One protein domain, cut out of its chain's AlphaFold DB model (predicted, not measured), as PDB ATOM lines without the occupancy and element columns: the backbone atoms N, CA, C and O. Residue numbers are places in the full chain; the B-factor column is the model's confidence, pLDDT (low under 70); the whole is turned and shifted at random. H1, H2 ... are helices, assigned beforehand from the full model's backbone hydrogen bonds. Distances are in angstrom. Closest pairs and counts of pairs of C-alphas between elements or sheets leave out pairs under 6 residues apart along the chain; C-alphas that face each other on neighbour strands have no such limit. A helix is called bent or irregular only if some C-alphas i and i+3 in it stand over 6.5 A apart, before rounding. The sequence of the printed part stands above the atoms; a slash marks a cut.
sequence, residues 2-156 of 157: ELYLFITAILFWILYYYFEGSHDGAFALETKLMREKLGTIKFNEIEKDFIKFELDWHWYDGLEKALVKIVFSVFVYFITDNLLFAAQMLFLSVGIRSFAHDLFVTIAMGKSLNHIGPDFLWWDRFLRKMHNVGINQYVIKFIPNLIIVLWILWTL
ATOM      1  N   GLU A   2      31.980  26.261  32.301       92.62
ATOM      2  CA  GLU A   2      30.790  27.083  32.524       92.62
ATOM      3  C   GLU A   2      31.103  28.508  32.996       92.62
ATOM      4  O   GLU A   2      30.561  29.451  32.434       92.62
ATOM      5  N   LEU A   3      32.055  28.700  33.917       94.31
ATOM      6  CA  LEU A   3      32.457  30.045  34.358       94.31
ATOM      7  C   LEU A   3      32.937  30.934  33.197       94.31
ATOM      8  O   LEU A   3      32.576  32.108  33.120       94.31
ATOM      9  N   TYR A   4      33.728  30.378  32.273       94.12
ATOM     10  CA  TYR A   4      34.195  31.119  31.100       94.12
ATOM     11  C   TYR A   4      33.033  31.448  30.163       94.12
ATOM     12  O   TYR A   4      32.896  32.596  29.754       94.12
ATOM     13  N   LEU A   5      32.160  30.474  29.882       94.62
ATOM     14  CA  LEU A   5      30.965  30.692  29.062       94.62
ATOM     15  C   LEU A   5      30.036  31.741  29.678       94.62
ATOM     16  O   LEU A   5      29.525  32.593  28.959       94.62
ATOM     17  N   PHE A   6      29.861  31.721  30.997       96.06
ATOM     18  CA  PHE A   6      29.071  32.689  31.744       96.06
ATOM     19  C   PHE A   6      29.617  34.114  31.587       96.06
ATOM     20  O   PHE A   6      28.890  35.011  31.156       96.06
ATOM     21  N   ILE A   7      30.910  34.323  31.861       95.56
ATOM     22  CA  ILE A   7      31.547  35.643  31.737       95.56
ATOM     23  C   ILE A   7      31.507  36.126  30.283       95.56
ATOM     24  O   ILE A   7      31.123  37.266  30.015       95.56
ATOM     25  N   THR A   8      31.858  35.260  29.330       95.00
ATOM     26  CA  THR A   8      31.831  35.599  27.904       95.00
ATOM     27  C   THR A   8      30.419  35.926  27.431       95.00
ATOM     28  O   THR A   8      30.254  36.870  26.665       95.00
ATOM     29  N   ALA A   9      29.393  35.221  27.909       95.06
ATOM     30  CA  ALA A   9      28.013  35.510  27.545       95.06
ATOM     31  C   ALA A   9      27.534  36.859  28.076       95.06
ATOM     32  O   ALA A   9      26.836  37.563  27.354       95.06
ATOM     33  N   ILE A  10      27.917  37.247  29.298       95.25
ATOM     34  CA  ILE A  10      27.604  38.586  29.817       95.25
ATOM     35  C   ILE A  10      28.169  39.648  28.871       95.25
ATOM     36  O   ILE A  10      27.434  40.530  28.426       95.25
ATOM     37  N   LEU A  11      29.456  39.544  28.530       95.50
ATOM     38  CA  LEU A  11      30.120  40.496  27.637       95.50
ATOM     39  C   LEU A  11      29.485  40.502  26.243       95.50
ATOM     40  O   LEU A  11      29.204  41.571  25.702       95.50
ATOM     41  N   PHE A  12      29.218  39.318  25.691       95.56
ATOM     42  CA  PHE A  12      28.564  39.152  24.398       95.56
ATOM     43  C   PHE A  12      27.191  39.822  24.375       95.56
ATOM     44  O   PHE A  12      26.934  40.630  23.490       95.56
ATOM     45  N   TRP A  13      26.322  39.537  25.347       95.62
ATOM     46  CA  TRP A  13      24.968  40.086  25.362       95.62
ATOM     47  C   TRP A  13      24.959  41.598  25.579       95.62
ATOM     48  O   TRP A  13      24.180  42.288  24.927       95.62
ATOM     49  N   ILE A  14      25.833  42.133  26.438       94.25
ATOM     50  CA  ILE A  14      25.971  43.587  26.607       94.25
ATOM     51  C   ILE A  14      26.391  44.238  25.286       94.25
ATOM     52  O   ILE A  14      25.783  45.227  24.881       94.25
ATOM     53  N   LEU A  15      27.397  43.684  24.602       95.19
ATOM     54  CA  LEU A  15      27.880  44.221  23.330       95.19
ATOM     55  C   LEU A  15      26.827  44.098  22.221       95.19
ATOM     56  O   LEU A  15      26.604  45.050  21.479       95.19
ATOM     57  N   TYR A  16      26.149  42.955  22.142       93.94
ATOM     58  CA  TYR A  16      25.038  42.736  21.221       93.94
ATOM     59  C   TYR A  16      23.952  43.801  21.418       93.94
ATOM     60  O   TYR A  16      23.587  44.488  20.467       93.94
ATOM     61  N   TYR A  17      23.503  44.031  22.657       92.38
ATOM     62  CA  TYR A  17      22.470  45.033  22.927       92.38
ATOM     63  C   TYR A  17      22.948  46.477  22.834       92.38
ATOM     64  O   TYR A  17      22.115  47.359  22.651       92.38
ATOM     65  N   TYR A  18      24.252  46.736  22.925       93.00
ATOM     66  CA  TYR A  18      24.798  48.047  22.596       93.00
ATOM     67  C   TYR A  18      24.540  48.394  21.128       93.00
ATOM     68  O   TYR A  18      23.994  49.460  20.843       93.00
ATOM     69  N   PHE A  19      24.878  47.488  20.206       92.25
ATOM     70  CA  PHE A  19      24.616  47.698  18.782       92.25
ATOM     71  C   PHE A  19      23.117  47.716  18.487       92.25
ATOM     72  O   PHE A  19      22.633  48.654  17.857       92.25
ATOM     73  N   GLU A  20      22.382  46.743  19.018       89.62
ATOM     74  CA  GLU A  20      20.950  46.597  18.767       89.62
ATOM     75  C   GLU A  20      20.137  47.774  19.312       89.62
ATOM     76  O   GLU A  20      19.337  48.379  18.605       89.62
ATOM     77  N   GLY A  21      20.382  48.169  20.564       87.38
ATOM     78  CA  GLY A  21      19.690  49.302  21.174       87.38
ATOM     79  C   GLY A  21      20.036  50.631  20.501       87.38
ATOM     80  O   GLY A  21      19.184  51.515  20.408       87.38
ATOM     81  N   SER A  22      21.258  50.770  19.981       88.06
ATOM     82  CA  SER A  22      21.641  51.945  19.192       88.06
ATOM     83  C   SER A  22      20.920  51.986  17.843       88.06
ATOM     84  O   SER A  22      20.458  53.054  17.439       88.06
ATOM     85  N   HIS A  23      20.792  50.839  17.170       87.69
ATOM     86  CA  HIS A  23      20.046  50.704  15.920       87.69
ATOM     87  C   HIS A  23      18.560  51.035  16.117       87.69
ATOM     88  O   HIS A  23      18.032  51.921  15.443       87.69
ATOM     89  N   ASP A  24      17.915  50.417  17.110       85.44
ATOM     90  CA  ASP A  24      16.498  50.640  17.413       85.44
ATOM     91  C   ASP A  24      16.238  52.092  17.843       85.44
ATOM     92  O   ASP A  24      15.254  52.713  17.435       85.44
ATOM     93  N   GLY A  25      17.152  52.682  18.620       85.12
ATOM     94  CA  GLY A  25      17.081  54.088  19.007       85.12
ATOM     95  C   GLY A  25      17.193  55.048  17.818       85.12
ATOM     96  O   GLY A  25      16.451  56.033  17.757       85.12
ATOM     97  N   ALA A  26      18.074  54.758  16.856       86.06
ATOM     98  CA  ALA A  26      18.207  55.537  15.627       86.06
ATOM     99  C   ALA A  26      16.949  55.430  14.751       86.06
ATOM    100  O   ALA A  26      16.433  56.453  14.298       86.06
ATOM    101  N   PHE A  27      16.400  54.224  14.592       83.81
ATOM    102  CA  PHE A  27      15.152  53.994  13.863       83.81
ATOM    103  C   PHE A  27      13.958  54.718  14.512       83.81
ATOM    104  O   PHE A  27      13.176  55.397  13.840       83.81
ATOM    105  N   ALA A  28      13.843  54.666  15.841       82.31
ATOM    106  CA  ALA A  28      12.811  55.390  16.584       82.31
ATOM    107  C   ALA A  28      12.940  56.921  16.439       82.31
ATOM    108  O   ALA A  28      11.942  57.647  16.415       82.31
ATOM    109  N   LEU A  29      14.167  57.439  16.334       83.88
ATOM    110  CA  LEU A  29      14.403  58.857  16.066       83.88
ATOM    111  C   LEU A  29      14.013  59.228  14.628       83.88
ATOM    112  O   LEU A  29      13.371  60.257  14.411       83.88
ATOM    113  N   GLU A  30      14.365  58.393  13.653       83.56
ATOM    114  CA  GLU A  30      14.057  58.617  12.242       83.56
ATOM    115  C   GLU A  30      12.547  58.608  11.982       83.56
ATOM    116  O   GLU A  30      12.015  59.547  11.387       83.56
ATOM    117  N   THR A  31      11.834  57.609  12.501       80.50
ATOM    118  CA  THR A  31      10.367  57.517  12.408       80.50
ATOM    119  C   THR A  31       9.681  58.734  13.024       80.50
ATOM    120  O   THR A  31       8.767  59.301  12.419       80.50
ATOM    121  N   LYS A  32      10.158  59.212  14.182       82.25
ATOM    122  CA  LYS A  32       9.668  60.453  14.793       82.25
ATOM    123  C   LYS A  32       9.872  61.664  13.873       82.25
ATOM    124  O   LYS A  32       8.928  62.421  13.649       82.25
ATOM    125  N   LEU A  33      11.067  61.829  13.303       84.00
ATOM    126  CA  LEU A  33      11.374  62.928  12.379       84.00
ATOM    127  C   LEU A  33      10.554  62.847  11.082       84.00
ATOM    128  O   LEU A  33      10.148  63.880  10.549       84.00
ATOM    129  N   MET A  34      10.281  61.644  10.570       80.25
ATOM    130  CA  MET A  34       9.407  61.458   9.409       80.25
ATOM    131  C   MET A  34       7.968  61.889   9.710       80.25
ATOM    132  O   MET A  34       7.377  62.609   8.901       80.25
ATOM    133  N   ARG A  35       7.422  61.520  10.880       78.75
ATOM    134  CA  ARG A  35       6.086  61.965  11.323       78.75
ATOM    135  C   ARG A  35       6.000  63.489  11.410       78.75
ATOM    136  O   ARG A  35       5.033  64.075  10.931       78.75
ATOM    137  N   GLU A  36       7.026  64.135  11.961       81.81
ATOM    138  CA  GLU A  36       7.095  65.599  12.051       81.81
ATOM    139  C   GLU A  36       7.171  66.266  10.662       81.81
ATOM    140  O   GLU A  36       6.518  67.285  10.434       81.81
ATOM    141  N   LYS A  37       7.907  65.678   9.707       81.12
ATOM    142  CA  LYS A  37       8.073  66.222   8.345       81.12
ATOM    143  C   LYS A  37       6.854  66.048   7.439       81.12
ATOM    144  O   LYS A  37       6.598  66.917   6.609       81.12
ATOM    145  N   LEU A  38       6.133  64.930   7.540       76.56
ATOM    146  CA  LEU A  38       4.989  64.635   6.665       76.56
ATOM    147  C   LEU A  38       3.781  65.545   6.944       76.56
ATOM    148  O   LEU A  38       2.958  65.758   6.052       76.56
ATOM    149  N   GLY A  39       3.704  66.127   8.145       73.94
ATOM    150  CA  GLY A  39       2.554  66.904   8.595       73.94
ATOM    151  C   GLY A  39       1.342  66.015   8.902       73.94
ATOM    152  O   GLY A  39       1.192  64.911   8.380       73.94
ATOM    153  N   THR A  40       0.443  66.501   9.756       70.12
ATOM    154  CA  THR A  40      -0.696  65.729  10.290       70.12
ATOM    155  C   THR A  40      -1.640  65.189   9.217       70.12
ATOM    156  O   THR A  40      -2.145  64.082   9.355       70.12
ATOM    157  N   ILE A  41      -1.862  65.932   8.130       68.19
ATOM    158  CA  ILE A  41      -2.826  65.548   7.086       68.19
ATOM    159  C   ILE A  41      -2.332  64.332   6.293       68.19
ATOM    160  O   ILE A  41      -3.058  63.351   6.175       68.19
ATOM    161  N   LYS A  42      -1.080  64.353   5.811       72.56
ATOM    162  CA  LYS A  42      -0.510  63.218   5.068       72.56
ATOM    163  C   LYS A  42      -0.251  62.015   5.963       72.56
ATOM    164  O   LYS A  42      -0.367  60.891   5.497       72.56
ATOM    165  N   PHE A  43       0.089  62.236   7.236       75.25
ATOM    166  CA  PHE A  43       0.248  61.134   8.180       75.25
ATOM    167  C   PHE A  43      -1.072  60.388   8.396       75.25
ATOM    168  O   PHE A  43      -1.074  59.166   8.326       75.25
ATOM    169  N   ASN A  44      -2.197  61.093   8.558       75.69
ATOM    170  CA  ASN A  44      -3.509  60.462   8.737       75.69
ATOM    171  C   ASN A  44      -3.943  59.606   7.531       75.69
ATOM    172  O   ASN A  44      -4.655  58.620   7.705       75.69
ATOM    173  N   GLU A  45      -3.513  59.956   6.315       80.44
ATOM    174  CA  GLU A  45      -3.795  59.166   5.106       80.44
ATOM    175  C   GLU A  45      -3.050  57.823   5.096       80.44
ATOM    176  O   GLU A  45      -3.594  56.827   4.625       80.44
ATOM    177  N   ILE A  46      -1.834  57.782   5.652       80.62
ATOM    178  CA  ILE A  46      -0.974  56.586   5.687       80.62
ATOM    179  C   ILE A  46      -0.934  55.904   7.060       80.62
ATOM    180  O   ILE A  46      -0.259  54.893   7.219       80.62
ATOM    181  N   GLU A  47      -1.630  56.444   8.063       81.12
ATOM    182  CA  GLU A  47      -1.505  56.056   9.473       81.12
ATOM    183  C   GLU A  47      -1.730  54.557   9.671       81.12
ATOM    184  O   GLU A  47      -0.959  53.896  10.362       81.12
ATOM    185  N   LYS A  48      -2.754  53.995   9.020       82.31
ATOM    186  CA  LYS A  48      -3.068  52.564   9.124       82.31
ATOM    187  C   LYS A  48      -1.961  51.679   8.560       82.31
ATOM    188  O   LYS A  48      -1.622  50.672   9.180       82.31
ATOM    189  N   ASP A  49      -1.397  52.057   7.417       83.50
ATOM    190  CA  ASP A  49      -0.315  51.306   6.778       83.50
ATOM    191  C   ASP A  49       0.989  51.454   7.568       83.50
ATOM    192  O   ASP A  49       1.717  50.478   7.746       83.50
ATOM    193  N   PHE A  50       1.240  52.643   8.125       81.06
ATOM    194  CA  PHE A  50       2.370  52.907   9.011       81.06
ATOM    195  C   PHE A  50       2.288  52.074  10.296       81.06
ATOM    196  O   PHE A  50       3.258  51.416  10.658       81.06
ATOM    197  N   ILE A  51       1.129  52.057  10.967       81.25
ATOM    198  CA  ILE A  51       0.909  51.254  12.180       81.25
ATOM    199  C   ILE A  51       1.100  49.770  11.877       81.25
ATOM    200  O   ILE A  51       1.726  49.058  12.658       81.25
ATOM    201  N   LYS A  52       0.569  49.287  10.749       83.81
ATOM    202  CA  LYS A  52       0.737  47.889  10.353       83.81
ATOM    203  C   LYS A  52       2.210  47.547  10.137       83.81
ATOM    204  O   LYS A  52       2.671  46.543  10.663       83.81
ATOM    205  N   PHE A  53       2.941  48.396   9.417       83.00
ATOM    206  CA  PHE A  53       4.376  48.234   9.212       83.00
ATOM    207  C   PHE A  53       5.154  48.214  10.539       83.00
ATOM    208  O   PHE A  53       5.995  47.343  10.742       83.00
ATOM    209  N   GLU A  54       4.843  49.129  11.460       78.19
ATOM    210  CA  GLU A  54       5.473  49.214  12.785       78.19
ATOM    211  C   GLU A  54       5.198  47.951  13.623       78.19
ATOM    212  O   GLU A  54       6.114  47.393  14.224       78.19
ATOM    213  N   LEU A  55       3.960  47.444  13.608       82.31
ATOM    214  CA  LEU A  55       3.585  46.199  14.290       82.31
ATOM    215  C   LEU A  55       4.270  44.966  13.694       82.31
ATOM    216  O   LEU A  55       4.769  44.132  14.449       82.31
ATOM    217  N   ASP A  56       4.295  44.849  12.364       83.62
ATOM    218  CA  ASP A  56       4.960  43.743  11.675       83.62
ATOM    219  C   ASP A  56       6.459  43.749  12.009       83.62
ATOM    220  O   ASP A  56       7.012  42.713  12.382       83.62
ATOM    221  N   TRP A  57       7.103  44.920  11.966       82.19
ATOM    222  CA  TRP A  57       8.503  45.076  12.361       82.19
ATOM    223  C   TRP A  57       8.746  44.638  13.809       82.19
ATOM    224  O   TRP A  57       9.573  43.756  14.036       82.19
ATOM    225  N   HIS A  58       7.984  45.163  14.775       81.25
ATOM    226  CA  HIS A  58       8.109  44.767  16.183       81.25
ATOM    227  C   HIS A  58       7.902  43.264  16.402       81.25
ATOM    228  O   HIS A  58       8.547  42.663  17.265       81.25
ATOM    229  N   TRP A  59       7.004  42.640  15.636       81.62
ATOM    230  CA  TRP A  59       6.763  41.205  15.715       81.62
ATOM    231  C   TRP A  59       7.956  40.390  15.210       81.62
ATOM    232  O   TRP A  59       8.428  39.500  15.920       81.62
ATOM    233  N   TYR A  60       8.461  40.697  14.009       84.62
ATOM    234  CA  TYR A  60       9.620  40.005  13.441       84.62
ATOM    235  C   TYR A  60      10.872  40.205  14.294       84.62
ATOM    236  O   TYR A  60      11.562  39.233  14.591       84.62
ATOM    237  N   ASP A  61      11.103  41.428  14.763       84.06
ATOM    238  CA  ASP A  61      12.204  41.779  15.655       84.06
ATOM    239  C   ASP A  61      12.130  41.022  16.995       84.06
ATOM    240  O   ASP A  61      13.091  40.397  17.458       84.06
ATOM    241  N   GLY A  62      10.944  41.001  17.612       84.00
ATOM    242  CA  GLY A  62      10.694  40.253  18.839       84.00
ATOM    243  C   GLY A  62      10.947  38.753  18.669       84.00
ATOM    244  O   GLY A  62      11.574  38.133  19.536       84.00
ATOM    245  N   LEU A  63      10.498  38.186  17.546       87.38
ATOM    246  CA  LEU A  63      10.657  36.775  17.209       87.38
ATOM    247  C   LEU A  63      12.118  36.410  16.937       87.38
ATOM    248  O   LEU A  63      12.603  35.433  17.509       87.38
ATOM    249  N   GLU A  64      12.836  37.201  16.140       87.88
ATOM    250  CA  GLU A  64      14.269  37.022  15.894       87.88
ATOM    251  C   GLU A  64      15.030  37.013  17.220       87.88
ATOM    252  O   GLU A  64      15.709  36.042  17.564       87.88
ATOM    253  N   LYS A  65      14.833  38.046  18.042       87.12
ATOM    254  CA  LYS A  65      15.516  38.171  19.330       87.12
ATOM    255  C   LYS A  65      15.158  37.036  20.291       87.12
ATOM    256  O   LYS A  65      15.981  36.701  21.146       87.12
ATOM    257  N   ALA A  66      13.949  36.479  20.235       89.19
ATOM    258  CA  ALA A  66      13.573  35.316  21.039       89.19
ATOM    259  C   ALA A  66      14.277  34.044  20.541       89.19
ATOM    260  O   ALA A  66      14.880  33.325  21.342       89.19
ATOM    261  N   LEU A  67      14.274  33.808  19.227       93.50
ATOM    262  CA  LEU A  67      14.927  32.657  18.607       93.50
ATOM    263  C   LEU A  67      16.435  32.651  18.847       93.50
ATOM    264  O   LEU A  67      16.969  31.612  19.224       93.50
ATOM    265  N   VAL A  68      17.114  33.797  18.723       93.69
ATOM    266  CA  VAL A  68      18.564  33.897  18.972       93.69
ATOM    267  C   VAL A  68      18.911  33.435  20.392       93.69
ATOM    268  O   VAL A  68      19.888  32.715  20.583       93.69
ATOM    269  N   LYS A  69      18.090  33.770  21.395       94.81
ATOM    270  CA  LYS A  69      18.310  33.340  22.790       94.81
ATOM    271  C   LYS A  69      18.082  31.845  22.986       94.81
ATOM    272  O   LYS A  69      18.844  31.201  23.704       94.81
ATOM    273  N   ILE A  70      17.044  31.299  22.351       96.25
ATOM    274  CA  ILE A  70      16.742  29.866  22.398       96.25
ATOM    275  C   ILE A  70      17.885  29.079  21.754       96.25
ATOM    276  O   ILE A  70      18.422  28.170  22.376       96.25
ATOM    277  N   VAL A  71      18.311  29.469  20.550       96.62
ATOM    278  CA  VAL A  71      19.427  28.834  19.836       96.62
ATOM    279  C   VAL A  71      20.725  28.945  20.639       96.62
ATOM    280  O   VAL A  71      21.434  27.953  20.789       96.62
ATOM    281  N   PHE A  72      21.004  30.110  21.230       96.25
ATOM    282  CA  PHE A  72      22.148  30.298  22.123       96.25
ATOM    283  C   PHE A  72      22.119  29.324  23.311       96.25
ATOM    284  O   PHE A  72      23.117  28.662  23.584       96.25
ATOM    285  N   SER A  73      20.977  29.187  23.990       96.94
ATOM    286  CA  SER A  73      20.805  28.256  25.115       96.94
ATOM    287  C   SER A  73      20.971  26.792  24.692       96.94
ATOM    288  O   SER A  73      21.647  26.028  25.377       96.94
ATOM    289  N   VAL A  74      20.439  26.416  23.525       97.56
ATOM    290  CA  VAL A  74      20.621  25.077  22.945       97.56
ATOM    291  C   VAL A  74      22.101  24.792  22.670       97.56
ATOM    292  O   VAL A  74      22.581  23.708  22.991       97.56
ATOM    293  N   PHE A  75      22.857  25.760  22.142       97.06
ATOM    294  CA  PHE A  75      24.300  25.592  21.961       97.06
ATOM    295  C   PHE A  75      25.058  25.487  23.281       97.06
ATOM    296  O   PHE A  75      25.961  24.661  23.379       97.06
ATOM    297  N   VAL A  76      24.681  26.263  24.303       96.88
ATOM    298  CA  VAL A  76      25.256  26.107  25.647       96.88
ATOM    299  C   VAL A  76      25.032  24.683  26.150       96.88
ATOM    300  O   VAL A  76      25.998  24.047  26.559       96.88
ATOM    301  N   TYR A  77      23.807  24.156  26.037       97.25
ATOM    302  CA  TYR A  77      23.501  22.782  26.436       97.25
ATOM    303  C   TYR A  77      24.383  21.760  25.710       97.25
ATOM    304  O   TYR A  77      24.971  20.902  26.356       97.25
ATOM    305  N   PHE A  78      24.556  21.883  24.391       97.25
ATOM    306  CA  PHE A  78      25.413  20.962  23.638       97.25
ATOM    307  C   PHE A  78      26.900  21.036  24.012       97.25
ATOM    308  O   PHE A  78      27.614  20.054  23.829       97.25
ATOM    309  N   ILE A  79      27.382  22.180  24.504       95.81
ATOM    310  CA  ILE A  79      28.786  22.360  24.898       95.81
ATOM    311  C   ILE A  79      29.031  21.860  26.326       95.81
ATOM    312  O   ILE A  79      30.101  21.321  26.602       95.81
ATOM    313  N   THR A  80      28.076  22.066  27.236       95.31
ATOM    314  CA  THR A  80      28.266  21.791  28.669       95.31
ATOM    315  C   THR A  80      27.602  20.506  29.151       95.31
ATOM    316  O   THR A  80      27.915  20.067  30.250       95.31
ATOM    317  N   ASP A  81      26.679  19.929  28.373       95.50
ATOM    318  CA  ASP A  81      25.770  18.840  28.777       95.50
ATOM    319  C   ASP A  81      24.998  19.137  30.081       95.50
ATOM    320  O   ASP A  81      24.528  18.252  30.791       95.50
ATOM    321  N   ASN A  82      24.839  20.425  30.407       96.06
ATOM    322  CA  ASN A  82      24.193  20.886  31.630       96.06
ATOM    323  C   ASN A  82      22.929  21.682  31.293       96.06
ATOM    324  O   ASN A  82      22.981  22.863  30.935       96.06
ATOM    325  N   LEU A  83      21.770  21.026  31.415       96.56
ATOM    326  CA  LEU A  83      20.467  21.630  31.125       96.56
ATOM    327  C   LEU A  83      20.140  22.795  32.073       96.56
ATOM    328  O   LEU A  83      19.541  23.782  31.644       96.56
ATOM    329  N   LEU A  84      20.539  22.694  33.346       96.69
ATOM    330  CA  LEU A  84      20.319  23.752  34.330       96.69
ATOM    331  C   LEU A  84      21.111  25.002  33.940       96.69
ATOM    332  O   LEU A  84      20.525  26.081  33.835       96.69
ATOM    333  N   PHE A  85      22.401  24.842  33.641       96.94
ATOM    334  CA  PHE A  85      23.249  25.944  33.191       96.94
ATOM    335  C   PHE A  85      22.727  26.556  31.883       96.94
ATOM    336  O   PHE A  85      22.585  27.772  31.776       96.94
ATOM    337  N   ALA A  86      22.320  25.742  30.907       97.31
ATOM    338  CA  ALA A  86      21.732  26.236  29.662       97.31
ATOM    339  C   ALA A  86      20.450  27.062  29.880       97.31
ATOM    340  O   ALA A  86      20.282  28.124  29.264       97.31
ATOM    341  N   ALA A  87      19.559  26.618  30.772       97.00
ATOM    342  CA  ALA A  87      18.348  27.352  31.132       97.00
ATOM    343  C   ALA A  87      18.673  28.658  31.872       97.00
ATOM    344  O   ALA A  87      18.094  29.705  31.577       97.00
ATOM    345  N   GLN A  88      19.638  28.639  32.791       96.62
ATOM    346  CA  GLN A  88      20.109  29.847  33.469       96.62
ATOM    347  C   GLN A  88      20.683  30.867  32.480       96.62
ATOM    348  O   GLN A  88      20.388  32.057  32.585       96.62
ATOM    349  N   MET A  89      21.431  30.414  31.473       96.75
ATOM    350  CA  MET A  89      21.985  31.264  30.416       96.75
ATOM    351  C   MET A  89      20.894  31.860  29.513       96.75
ATOM    352  O   MET A  89      21.003  33.016  29.092       96.75
ATOM    353  N   LEU A  90      19.796  31.129  29.281       96.62
ATOM    354  CA  LEU A  90      18.598  31.673  28.636       96.62
ATOM    355  C   LEU A  90      17.995  32.807  29.474       96.62
ATOM    356  O   LEU A  90      17.794  33.907  28.956       96.62
ATOM    357  N   PHE A  91      17.755  32.580  30.767       95.56
ATOM    358  CA  PHE A  91      17.214  33.614  31.656       95.56
ATOM    359  C   PHE A  91      18.133  34.829  31.752       95.56
ATOM    360  O   PHE A  91      17.653  35.961  31.693       95.56
ATOM    361  N   LEU A  92      19.447  34.610  31.815       95.12
ATOM    362  CA  LEU A  92      20.445  35.671  31.810       95.12
ATOM    363  C   LEU A  92      20.330  36.530  30.546       95.12
ATOM    364  O   LEU A  92      20.292  37.752  30.642       95.12
ATOM    365  N   SER A  93      20.187  35.921  29.365       94.75
ATOM    366  CA  SER A  93      20.027  36.668  28.108       94.75
ATOM    367  C   SER A  93      18.746  37.521  28.063       94.75
ATOM    368  O   SER A  93      18.747  38.624  27.507       94.75
ATOM    369  N   VAL A  94      17.653  37.040  28.668       91.50
ATOM    370  CA  VAL A  94      16.384  37.777  28.796       91.50
ATOM    371  C   VAL A  94      16.527  38.925  29.795       91.50
ATOM    372  O   VAL A  94      16.075  40.039  29.527       91.50
ATOM    373  N   GLY A  95      17.187  38.673  30.924       90.25
ATOM    374  CA  GLY A  95      17.474  39.687  31.931       90.25
ATOM    375  C   GLY A  95      18.347  40.812  31.375       90.25
ATOM    376  O   GLY A  95      17.981  41.987  31.501       90.25
ATOM    377  N   ILE A  96      19.459  40.464  30.716       91.31
ATOM    378  CA  ILE A  96      20.385  41.439  30.131       91.31
ATOM    379  C   ILE A  96      19.673  42.244  29.049       91.31
ATOM    380  O   ILE A  96      19.840  43.459  29.035       91.31
ATOM    381  N   ARG A  97      18.817  41.629  28.214       88.25
ATOM    382  CA  ARG A  97      17.961  42.373  27.272       88.25
ATOM    383  C   ARG A  97      17.186  43.466  27.997       88.25
ATOM    384  O   ARG A  97      17.332  44.630  27.666       88.25
ATOM    385  N   SER A  98      16.386  43.083  28.992       84.94
ATOM    386  CA  SER A  98      15.462  43.989  29.685       84.94
ATOM    387  C   SER A  98      16.150  45.219  30.285       84.94
ATOM    388  O   SER A  98      15.556  46.297  30.379       84.94
ATOM    389  N   PHE A  99      17.413  45.060  30.687       87.94
ATOM    390  CA  PHE A  99      18.217  46.129  31.258       87.94
ATOM    391  C   PHE A  99      19.046  46.886  30.209       87.94
ATOM    392  O   PHE A  99      18.905  48.099  30.081       87.94
ATOM    393  N   ALA A 100      19.921  46.187  29.483       89.12
ATOM    394  CA  ALA A 100      20.926  46.786  28.613       89.12
ATOM    395  C   ALA A 100      20.320  47.368  27.333       89.12
ATOM    396  O   ALA A 100      20.657  48.491  26.975       89.12
ATOM    397  N   HIS A 101      19.406  46.650  26.670       87.12
ATOM    398  CA  HIS A 101      18.775  47.126  25.431       87.12
ATOM    399  C   HIS A 101      18.038  48.446  25.668       87.12
ATOM    400  O   HIS A 101      18.390  49.450  25.057       87.12
ATOM    401  N   ASP A 102      17.127  48.492  26.641       83.38
ATOM    402  CA  ASP A 102      16.384  49.708  26.992       83.38
ATOM    403  C   ASP A 102      17.283  50.878  27.384       83.38
ATOM    404  O   ASP A 102      16.990  52.031  27.047       83.38
ATOM    405  N   LEU A 103      18.380  50.592  28.093       87.25
ATOM    406  CA  LEU A 103      19.369  51.600  28.453       87.25
ATOM    407  C   LEU A 103      20.001  52.207  27.203       87.25
ATOM    408  O   LEU A 103      20.039  53.431  27.071       87.25
ATOM    409  N   PHE A 104      20.445  51.370  26.268       89.38
ATOM    410  CA  PHE A 104      21.071  51.829  25.034       89.38
ATOM    411  C   PHE A 104      20.083  52.517  24.090       89.38
ATOM    412  O   PHE A 104      20.429  53.567  23.556       89.38
ATOM    413  N   VAL A 105      18.838  52.039  23.977       86.06
ATOM    414  CA  VAL A 105      17.762  52.743  23.253       86.06
ATOM    415  C   VAL A 105      17.537  54.130  23.852       86.06
ATOM    416  O   VAL A 105      17.514  55.129  23.138       86.06
ATOM    417  N   THR A 106      17.419  54.225  25.178       84.12
ATOM    418  CA  THR A 106      17.204  55.503  25.872       84.12
ATOM    419  C   THR A 106      18.339  56.493  25.604       84.12
ATOM    420  O   THR A 106      18.076  57.664  25.318       84.12
ATOM    421  N   ILE A 107      19.588  56.019  25.668       86.75
ATOM    422  CA  ILE A 107      20.785  56.817  25.383       86.75
ATOM    423  C   ILE A 107      20.803  57.262  23.918       86.75
ATOM    424  O   ILE A 107      20.997  58.447  23.649       86.75
ATOM    425  N   ALA A 108      20.555  56.349  22.977       85.44
ATOM    426  CA  ALA A 108      20.549  56.636  21.544       85.44
ATOM    427  C   ALA A 108      19.457  57.646  21.154       85.44
ATOM    428  O   ALA A 108      19.677  58.505  20.304       85.44
ATOM    429  N   MET A 109      18.308  57.619  21.835       83.38
ATOM    430  CA  MET A 109      17.247  58.616  21.670       83.38
ATOM    431  C   MET A 109      17.547  59.970  22.343       83.38
ATOM    432  O   MET A 109      16.715  60.877  22.269       83.38
ATOM    433  N   GLY A 110      18.677  60.119  23.047       81.69
ATOM    434  CA  GLY A 110      19.025  61.334  23.791       81.69
ATOM    435  C   GLY A 110      18.098  61.617  24.978       81.69
ATOM    436  O   GLY A 110      17.928  62.769  25.382       81.69
ATOM    437  N   LYS A 111      17.444  60.585  25.520       82.00
ATOM    438  CA  LYS A 111      16.504  60.713  26.637       82.00
ATOM    439  C   LYS A 111      17.215  60.513  27.976       82.00
ATOM    440  O   LYS A 111      18.303  59.948  28.057       82.00
ATOM    441  N   SER A 112      16.600  60.996  29.055       81.00
ATOM    442  CA  SER A 112      17.171  60.834  30.395       81.00
ATOM    443  C   SER A 112      17.176  59.363  30.821       81.00
ATOM    444  O   SER A 112      16.286  58.602  30.456       81.00
ATOM    445  N   LEU A 113      18.109  58.981  31.698       77.25
ATOM    446  CA  LEU A 113      18.180  57.644  32.316       77.25
ATOM    447  C   LEU A 113      16.958  57.289  33.193       77.25
ATOM    448  O   LEU A 113      16.896  56.217  33.787       77.25
ATOM    449  N   ASN A 114      15.982  58.188  33.306       74.62
ATOM    450  CA  ASN A 114      14.709  57.943  33.973       74.62
ATOM    451  C   ASN A 114      13.574  57.663  32.975       74.62
ATOM    452  O   ASN A 114      12.462  57.351  33.393       74.62
ATOM    453  N   HIS A 115      13.826  57.794  31.671       76.38
ATOM    454  CA  HIS A 115      12.823  57.602  30.638       76.38
ATOM    455  C   HIS A 115      12.457  56.132  30.481       76.38
ATOM    456  O   HIS A 115      13.286  55.333  30.058       76.38
ATOM    457  N   ILE A 116      11.202  55.794  30.762       69.62
ATOM    458  CA  ILE A 116      10.667  54.451  30.540       69.62
ATOM    459  C   ILE A 116      10.597  54.196  29.032       69.62
ATOM    460  O   ILE A 116       9.891  54.913  28.324       69.62
ATOM    461  N   GLY A 117      11.371  53.214  28.565       61.09
ATOM    462  CA  GLY A 117      11.458  52.843  27.155       61.09
ATOM    463  C   GLY A 117      10.132  52.303  26.590       61.09
ATOM    464  O   GLY A 117       9.245  51.917  27.353       61.09
ATOM    465  N   PRO A 118       9.983  52.280  25.254       53.62
ATOM    466  CA  PRO A 118       8.722  51.944  24.585       53.62
ATOM    467  C   PRO A 118       8.314  50.455  24.658       53.62
ATOM    468  O   PRO A 118       7.135  50.151  24.492       53.62
ATOM    469  N   ASP A 119       9.228  49.530  24.970       54.81
ATOM    470  CA  ASP A 119       9.065  48.098  24.646       54.81
ATOM    471  C   ASP A 119       8.422  47.201  25.726       54.81
ATOM    472  O   ASP A 119       8.425  45.973  25.615       54.81
ATOM    473  N   PHE A 120       7.813  47.757  26.778       53.66
ATOM    474  CA  PHE A 120       7.314  46.946  27.901       53.66
ATOM    475  C   PHE A 120       5.796  46.953  28.100       53.66
ATOM    476  O   PHE A 120       5.337  47.154  29.216       53.66
ATOM    477  N   LEU A 121       4.991  46.592  27.095       51.62
ATOM    478  CA  LEU A 121       3.513  46.501  27.206       51.62
ATOM    479  C   LEU A 121       2.985  45.845  28.509       51.62
ATOM    480  O   LEU A 121       2.016  46.310  29.106       51.62
ATOM    481  N   TRP A 122       3.651  44.798  28.992       57.94
ATOM    482  CA  TRP A 122       3.371  44.074  30.238       57.94
ATOM    483  C   TRP A 122       3.843  44.721  31.556       57.94
ATOM    484  O   TRP A 122       3.167  44.563  32.571       57.94
ATOM    485  N   TRP A 123       4.973  45.438  31.582       69.06
ATOM    486  CA  TRP A 123       5.539  46.027  32.813       69.06
ATOM    487  C   TRP A 123       5.409  47.548  32.871       69.06
ATOM    488  O   TRP A 123       5.610  48.134  33.927       69.06
ATOM    489  N   ASP A 124       5.013  48.201  31.786       74.88
ATOM    490  CA  ASP A 124       4.987  49.657  31.649       74.88
ATOM    491  C   ASP A 124       4.094  50.331  32.704       74.88
ATOM    492  O   ASP A 124       4.491  51.294  33.358       74.88
ATOM    493  N   ARG A 125       2.918  49.756  33.005       80.00
ATOM    494  CA  ARG A 125       2.070  50.241  34.115       80.00
ATOM    495  C   ARG A 125       2.773  50.152  35.470       80.00
ATOM    496  O   ARG A 125       2.647  51.068  36.283       80.00
ATOM    497  N   PHE A 126       3.494  49.063  35.718       84.12
ATOM    498  CA  PHE A 126       4.239  48.870  36.957       84.12
ATOM    499  C   PHE A 126       5.443  49.816  37.031       84.12
ATOM    500  O   PHE A 126       5.581  50.533  38.018       84.12
ATOM    501  N   LEU A 127       6.251  49.905  35.973       84.12
ATOM    502  CA  LEU A 127       7.405  50.801  35.890       84.12
ATOM    503  C   LEU A 127       6.992  52.267  36.050       84.12
ATOM    504  O   LEU A 127       7.622  52.986  36.819       84.12
ATOM    505  N   ARG A 128       5.887  52.694  35.424       83.38
ATOM    506  CA  ARG A 128       5.321  54.039  35.622       83.38
ATOM    507  C   ARG A 128       4.887  54.278  37.063       83.38
ATOM    508  O   ARG A 128       5.191  55.325  37.627       83.38
ATOM    509  N   LYS A 129       4.216  53.304  37.686       85.94
ATOM    510  CA  LYS A 129       3.825  53.400  39.098       85.94
ATOM    511  C   LYS A 129       5.047  53.551  40.004       85.94
ATOM    512  O   LYS A 129       5.030  54.384  40.898       85.94
ATOM    513  N   MET A 130       6.099  52.777  39.760       86.31
ATOM    514  CA  MET A 130       7.326  52.828  40.554       86.31
ATOM    515  C   MET A 130       8.113  54.122  40.320       86.31
ATOM    516  O   MET A 130       8.614  54.710  41.278       86.31
ATOM    517  N   HIS A 131       8.134  54.623  39.085       85.75
ATOM    518  CA  HIS A 131       8.713  55.921  38.756       85.75
ATOM    519  C   HIS A 131       8.027  57.068  39.510       85.75
ATOM    520  O   HIS A 131       8.712  57.925  40.062       85.75
ATOM    521  N   ASN A 132       6.695  57.038  39.635       86.44
ATOM    522  CA  ASN A 132       5.940  58.030  40.414       86.44
ATOM    523  C   ASN A 132       6.273  58.017  41.917       86.44
ATOM    524  O   ASN A 132       6.032  59.006  42.602       86.44
ATOM    525  N   VAL A 133       6.824  56.915  42.433       89.62
ATOM    526  CA  VAL A 133       7.301  56.783  43.823       89.62
ATOM    527  C   VAL A 133       8.813  57.080  43.923       89.62
ATOM    528  O   VAL A 133       9.419  56.925  44.976       89.62
ATOM    529  N   GLY A 134       9.442  57.540  42.836       85.81
ATOM    530  CA  GLY A 134      10.857  57.918  42.792       85.81
ATOM    531  C   GLY A 134      11.823  56.760  42.527       85.81
ATOM    532  O   GLY A 134      13.033  56.939  42.645       85.81
ATOM    533  N   ILE A 135      11.324  55.577  42.157       85.50
ATOM    534  CA  ILE A 135      12.163  54.404  41.884       85.50
ATOM    535  C   ILE A 135      12.494  54.347  40.392       85.50
ATOM    536  O   ILE A 135      11.610  54.282  39.536       85.50
ATOM    537  N   ASN A 136      13.788  54.340  40.073       85.06
ATOM    538  CA  ASN A 136      14.259  54.219  38.697       85.06
ATOM    539  C   ASN A 136      14.009  52.791  38.160       85.06
ATOM    540  O   ASN A 136      14.328  51.798  38.818       85.06
ATOM    541  N   GLN A 137      13.473  52.682  36.939       84.38
ATOM    542  CA  GLN A 137      13.213  51.408  36.255       84.38
ATOM    543  C   GLN A 137      14.430  50.473  36.183       84.38
ATOM    544  O   GLN A 137      14.277  49.256  36.225       84.38
ATOM    545  N   TYR A 138      15.639  51.025  36.090       84.88
ATOM    546  CA  TYR A 138      16.864  50.250  35.977       84.88
ATOM    547  C   TYR A 138      17.180  49.548  37.296       84.88
ATOM    548  O   TYR A 138      17.639  48.415  37.272       84.88
ATOM    549  N   VAL A 139      16.820  50.130  38.447       85.75
ATOM    550  CA  VAL A 139      16.915  49.441  39.747       85.75
ATOM    551  C   VAL A 139      16.001  48.216  39.764       85.75
ATOM    552  O   VAL A 139      16.418  47.125  40.142       85.75
ATOM    553  N   ILE A 140      14.768  48.376  39.283       86.38
ATOM    554  CA  ILE A 140      13.772  47.300  39.219       86.38
ATOM    555  C   ILE A 140      14.249  46.169  38.306       86.38
ATOM    556  O   ILE A 140      14.124  45.000  38.654       86.38
ATOM    557  N   LYS A 141      14.807  46.518  37.145       86.19
ATOM    558  CA  LYS A 141      15.320  45.569  36.151       86.19
ATOM    559  C   LYS A 141      16.651  44.937  36.561       86.19
ATOM    560  O   LYS A 141      16.957  43.830  36.125       86.19
ATOM    561  N   PHE A 142      17.435  45.596  37.411       87.69
ATOM    562  CA  PHE A 142      18.703  45.072  37.914       87.69
ATOM    563  C   PHE A 142      18.507  43.924  38.912       87.69
ATOM    564  O   PHE A 142      19.240  42.944  38.859       87.69
ATOM    565  N   ILE A 143      17.492  43.998  39.777       89.38
ATOM    566  CA  ILE A 143      17.210  42.966  40.790       89.38
ATOM    567  C   ILE A 143      17.071  41.549  40.195       89.38
ATOM    568  O   ILE A 143      17.798  40.662  40.644       89.38
ATOM    569  N   PRO A 144      16.208  41.284  39.192       87.88
ATOM    570  CA  PRO A 144      16.087  39.943  38.622       87.88
ATOM    571  C   PRO A 144      17.384  39.485  37.943       87.88
ATOM    572  O   PRO A 144      17.736  38.315  38.045       87.88
ATOM    573  N   ASN A 145      18.136  40.399  37.321       91.00
ATOM    574  CA  ASN A 145      19.452  40.093  36.756       91.00
ATOM    575  C   ASN A 145      20.450  39.650  37.829       91.00
ATOM    576  O   ASN A 145      21.134  38.645  37.656       91.00
ATOM    577  N   LEU A 146      20.503  40.366  38.953       94.00
ATOM    578  CA  LEU A 146      21.370  40.023  40.073       94.00
ATOM    579  C   LEU A 146      21.013  38.651  40.656       94.00
ATOM    580  O   LEU A 146      21.907  37.859  40.932       94.00
ATOM    581  N   ILE A 147      19.719  38.346  40.796       94.69
ATOM    582  CA  ILE A 147      19.253  37.035  41.271       94.69
ATOM    583  C   ILE A 147      19.719  35.919  40.329       94.69
ATOM    584  O   ILE A 147      20.225  34.906  40.803       94.69
ATOM    585  N   ILE A 148      19.603  36.107  39.009       94.75
ATOM    586  CA  ILE A 148      20.064  35.121  38.019       94.75
ATOM    587  C   ILE A 148      21.583  34.930  38.108       94.75
ATOM    588  O   ILE A 148      22.054  33.798  38.128       94.75
ATOM    589  N   VAL A 149      22.350  36.020  38.211       95.38
ATOM    590  CA  VAL A 149      23.812  35.964  38.363       95.38
ATOM    591  C   VAL A 149      24.208  35.201  39.625       95.38
ATOM    592  O   VAL A 149      25.047  34.308  39.558       95.38
ATOM    593  N   LEU A 150      23.591  35.512  40.766       96.44
ATOM    594  CA  LEU A 150      23.857  34.813  42.024       96.44
ATOM    595  C   LEU A 150      23.469  33.334  41.943       96.44
ATOM    596  O   LEU A 150      24.191  32.490  42.464       96.44
ATOM    597  N   TRP A 151      22.365  33.016  41.268       96.50
ATOM    598  CA  TRP A 151      21.932  31.638  41.060       96.50
ATOM    599  C   TRP A 151      22.938  30.840  40.224       96.50
ATOM    600  O   TRP A 151      23.297  29.729  40.613       96.50
ATOM    601  N   ILE A 152      23.450  31.421  39.135       95.94
ATOM    602  CA  ILE A 152      24.506  30.811  38.316       95.94
ATOM    603  C   ILE A 152      25.769  30.604  39.155       95.94
ATOM    604  O   ILE A 152      26.276  29.492  39.234       95.94
ATOM    605  N   LEU A 153      26.246  31.641  39.850       95.44
ATOM    606  CA  LEU A 153      27.445  31.558  40.695       95.44
ATOM    607  C   LEU A 153      27.332  30.515  41.811       95.44
ATOM    608  O   LEU A 153      28.331  29.909  42.174       95.44
ATOM    609  N   TRP A 154      26.131  30.305  42.347       96.06
ATOM    610  CA  TRP A 154      25.882  29.313  43.390       96.06
ATOM    611  C   TRP A 154      25.843  27.867  42.872       96.06
ATOM    612  O   TRP A 154      26.062  26.942  43.648       96.06
ATOM    613  N   THR A 155      25.558  27.670  41.584       94.88
ATOM    614  CA  THR A 155      25.386  26.342  40.959       94.88
ATOM    615  C   THR A 155      26.497  25.976  39.980       94.88
ATOM    616  O   THR A 155      26.461  24.894  39.410       94.88
ATOM    617  N   LEU A 156      27.465  26.873  39.791       88.62
ATOM    618  CA  LEU A 156      28.648  26.654  38.971       88.62
ATOM    619  C   LEU A 156      29.532  25.567  39.596       88.62
ATOM    620  O   LEU A 156      29.973  25.715  40.738       88.62
TER     621      LEU A 156
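Overview. This is residues 2 to 156 of the 157 residues of an uncharacterized protein of Ignavibacteriales bacterium CG18_big_fil_WC_8_21_14_2_50_31_20 (UniProt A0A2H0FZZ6). One very long helix, H1, folds back on itself into two side-by-side arms, H1a and H1b; H2 packs along H1a and on residues 69 to 80 of H1b, with H4 on H2 as a further layer. The short H3 sits at the beginning of H4, after a long loop; the tip of the fold, residues 36 to 42, sticks out. The printed part has 155 residues with four named helices, H1 to H4 in order, and no named strand: all helix. It is only just loose, close to compact, with a radius of gyration of the C-alphas of 18.1 A, and elongated, 59 by 37 by 23 A.

Arrangement. By its hydrogen bonds H1, residues 2 to 80, was assigned as one helix, but it is bent: C-alphas 37 and 40 are 9.0 A apart. Its arms, H1a, residues 2 to 37, and H1b, residues 40 to 80, run opposite ways at a shallow tilt of 6 degrees, close but not clearly touching; their closest C-alphas, of Arg 35 and Phe 43, are 6.7 A apart. H1b is irregular, C-alphas 45 and 48 being 7.8 A apart, with a kink of 62 degrees near residue 47. H2, residues 83 to 108, touches H1a, closest at the C-alphas of Gly 21 and Val 105, 4.5 A. H2 forms a helical hairpin with H1b, whose residues 69 to 80 alone touch it, closest at the C-alphas of Tyr 77 and Ala 86, 5.0 A. H4, residues 137 to 155, touches H2 at a shallow tilt of 25 degrees, opposite ways, closest at the C-alphas of Gly 95 and Asn 145, 5.2 A. H3, residues 124 to 132, touches H4, closest at the C-alphas of Leu 127 and Gln 137, 5.9 A, and is apart from H1a, H1b and H2. Every O i to N i+4 pair is within hydrogen-bond range in H1a and H3; H1b has 34 of 37, H2 21 of 22, H4 13 of 15.

Along the chain. H1a begins at C-alpha 2 (30.790, 27.083, 32.524) and is 51.3 A long; H1b is 55.7 A, H2 36.3 A, H3 12.2 A. H4, 28.3 A, ends at C-alpha 155 (25.386, 26.342, 40.959).

Size, cuts and confidence. The two C-alphas farthest apart, of Ile 41 and Leu 156, are 59.3 A apart. The printed part has no cut; the link from H2 to H3 is long, 15 residues. The pLDDT is under 70 at residue 41 and residues 116 to 123.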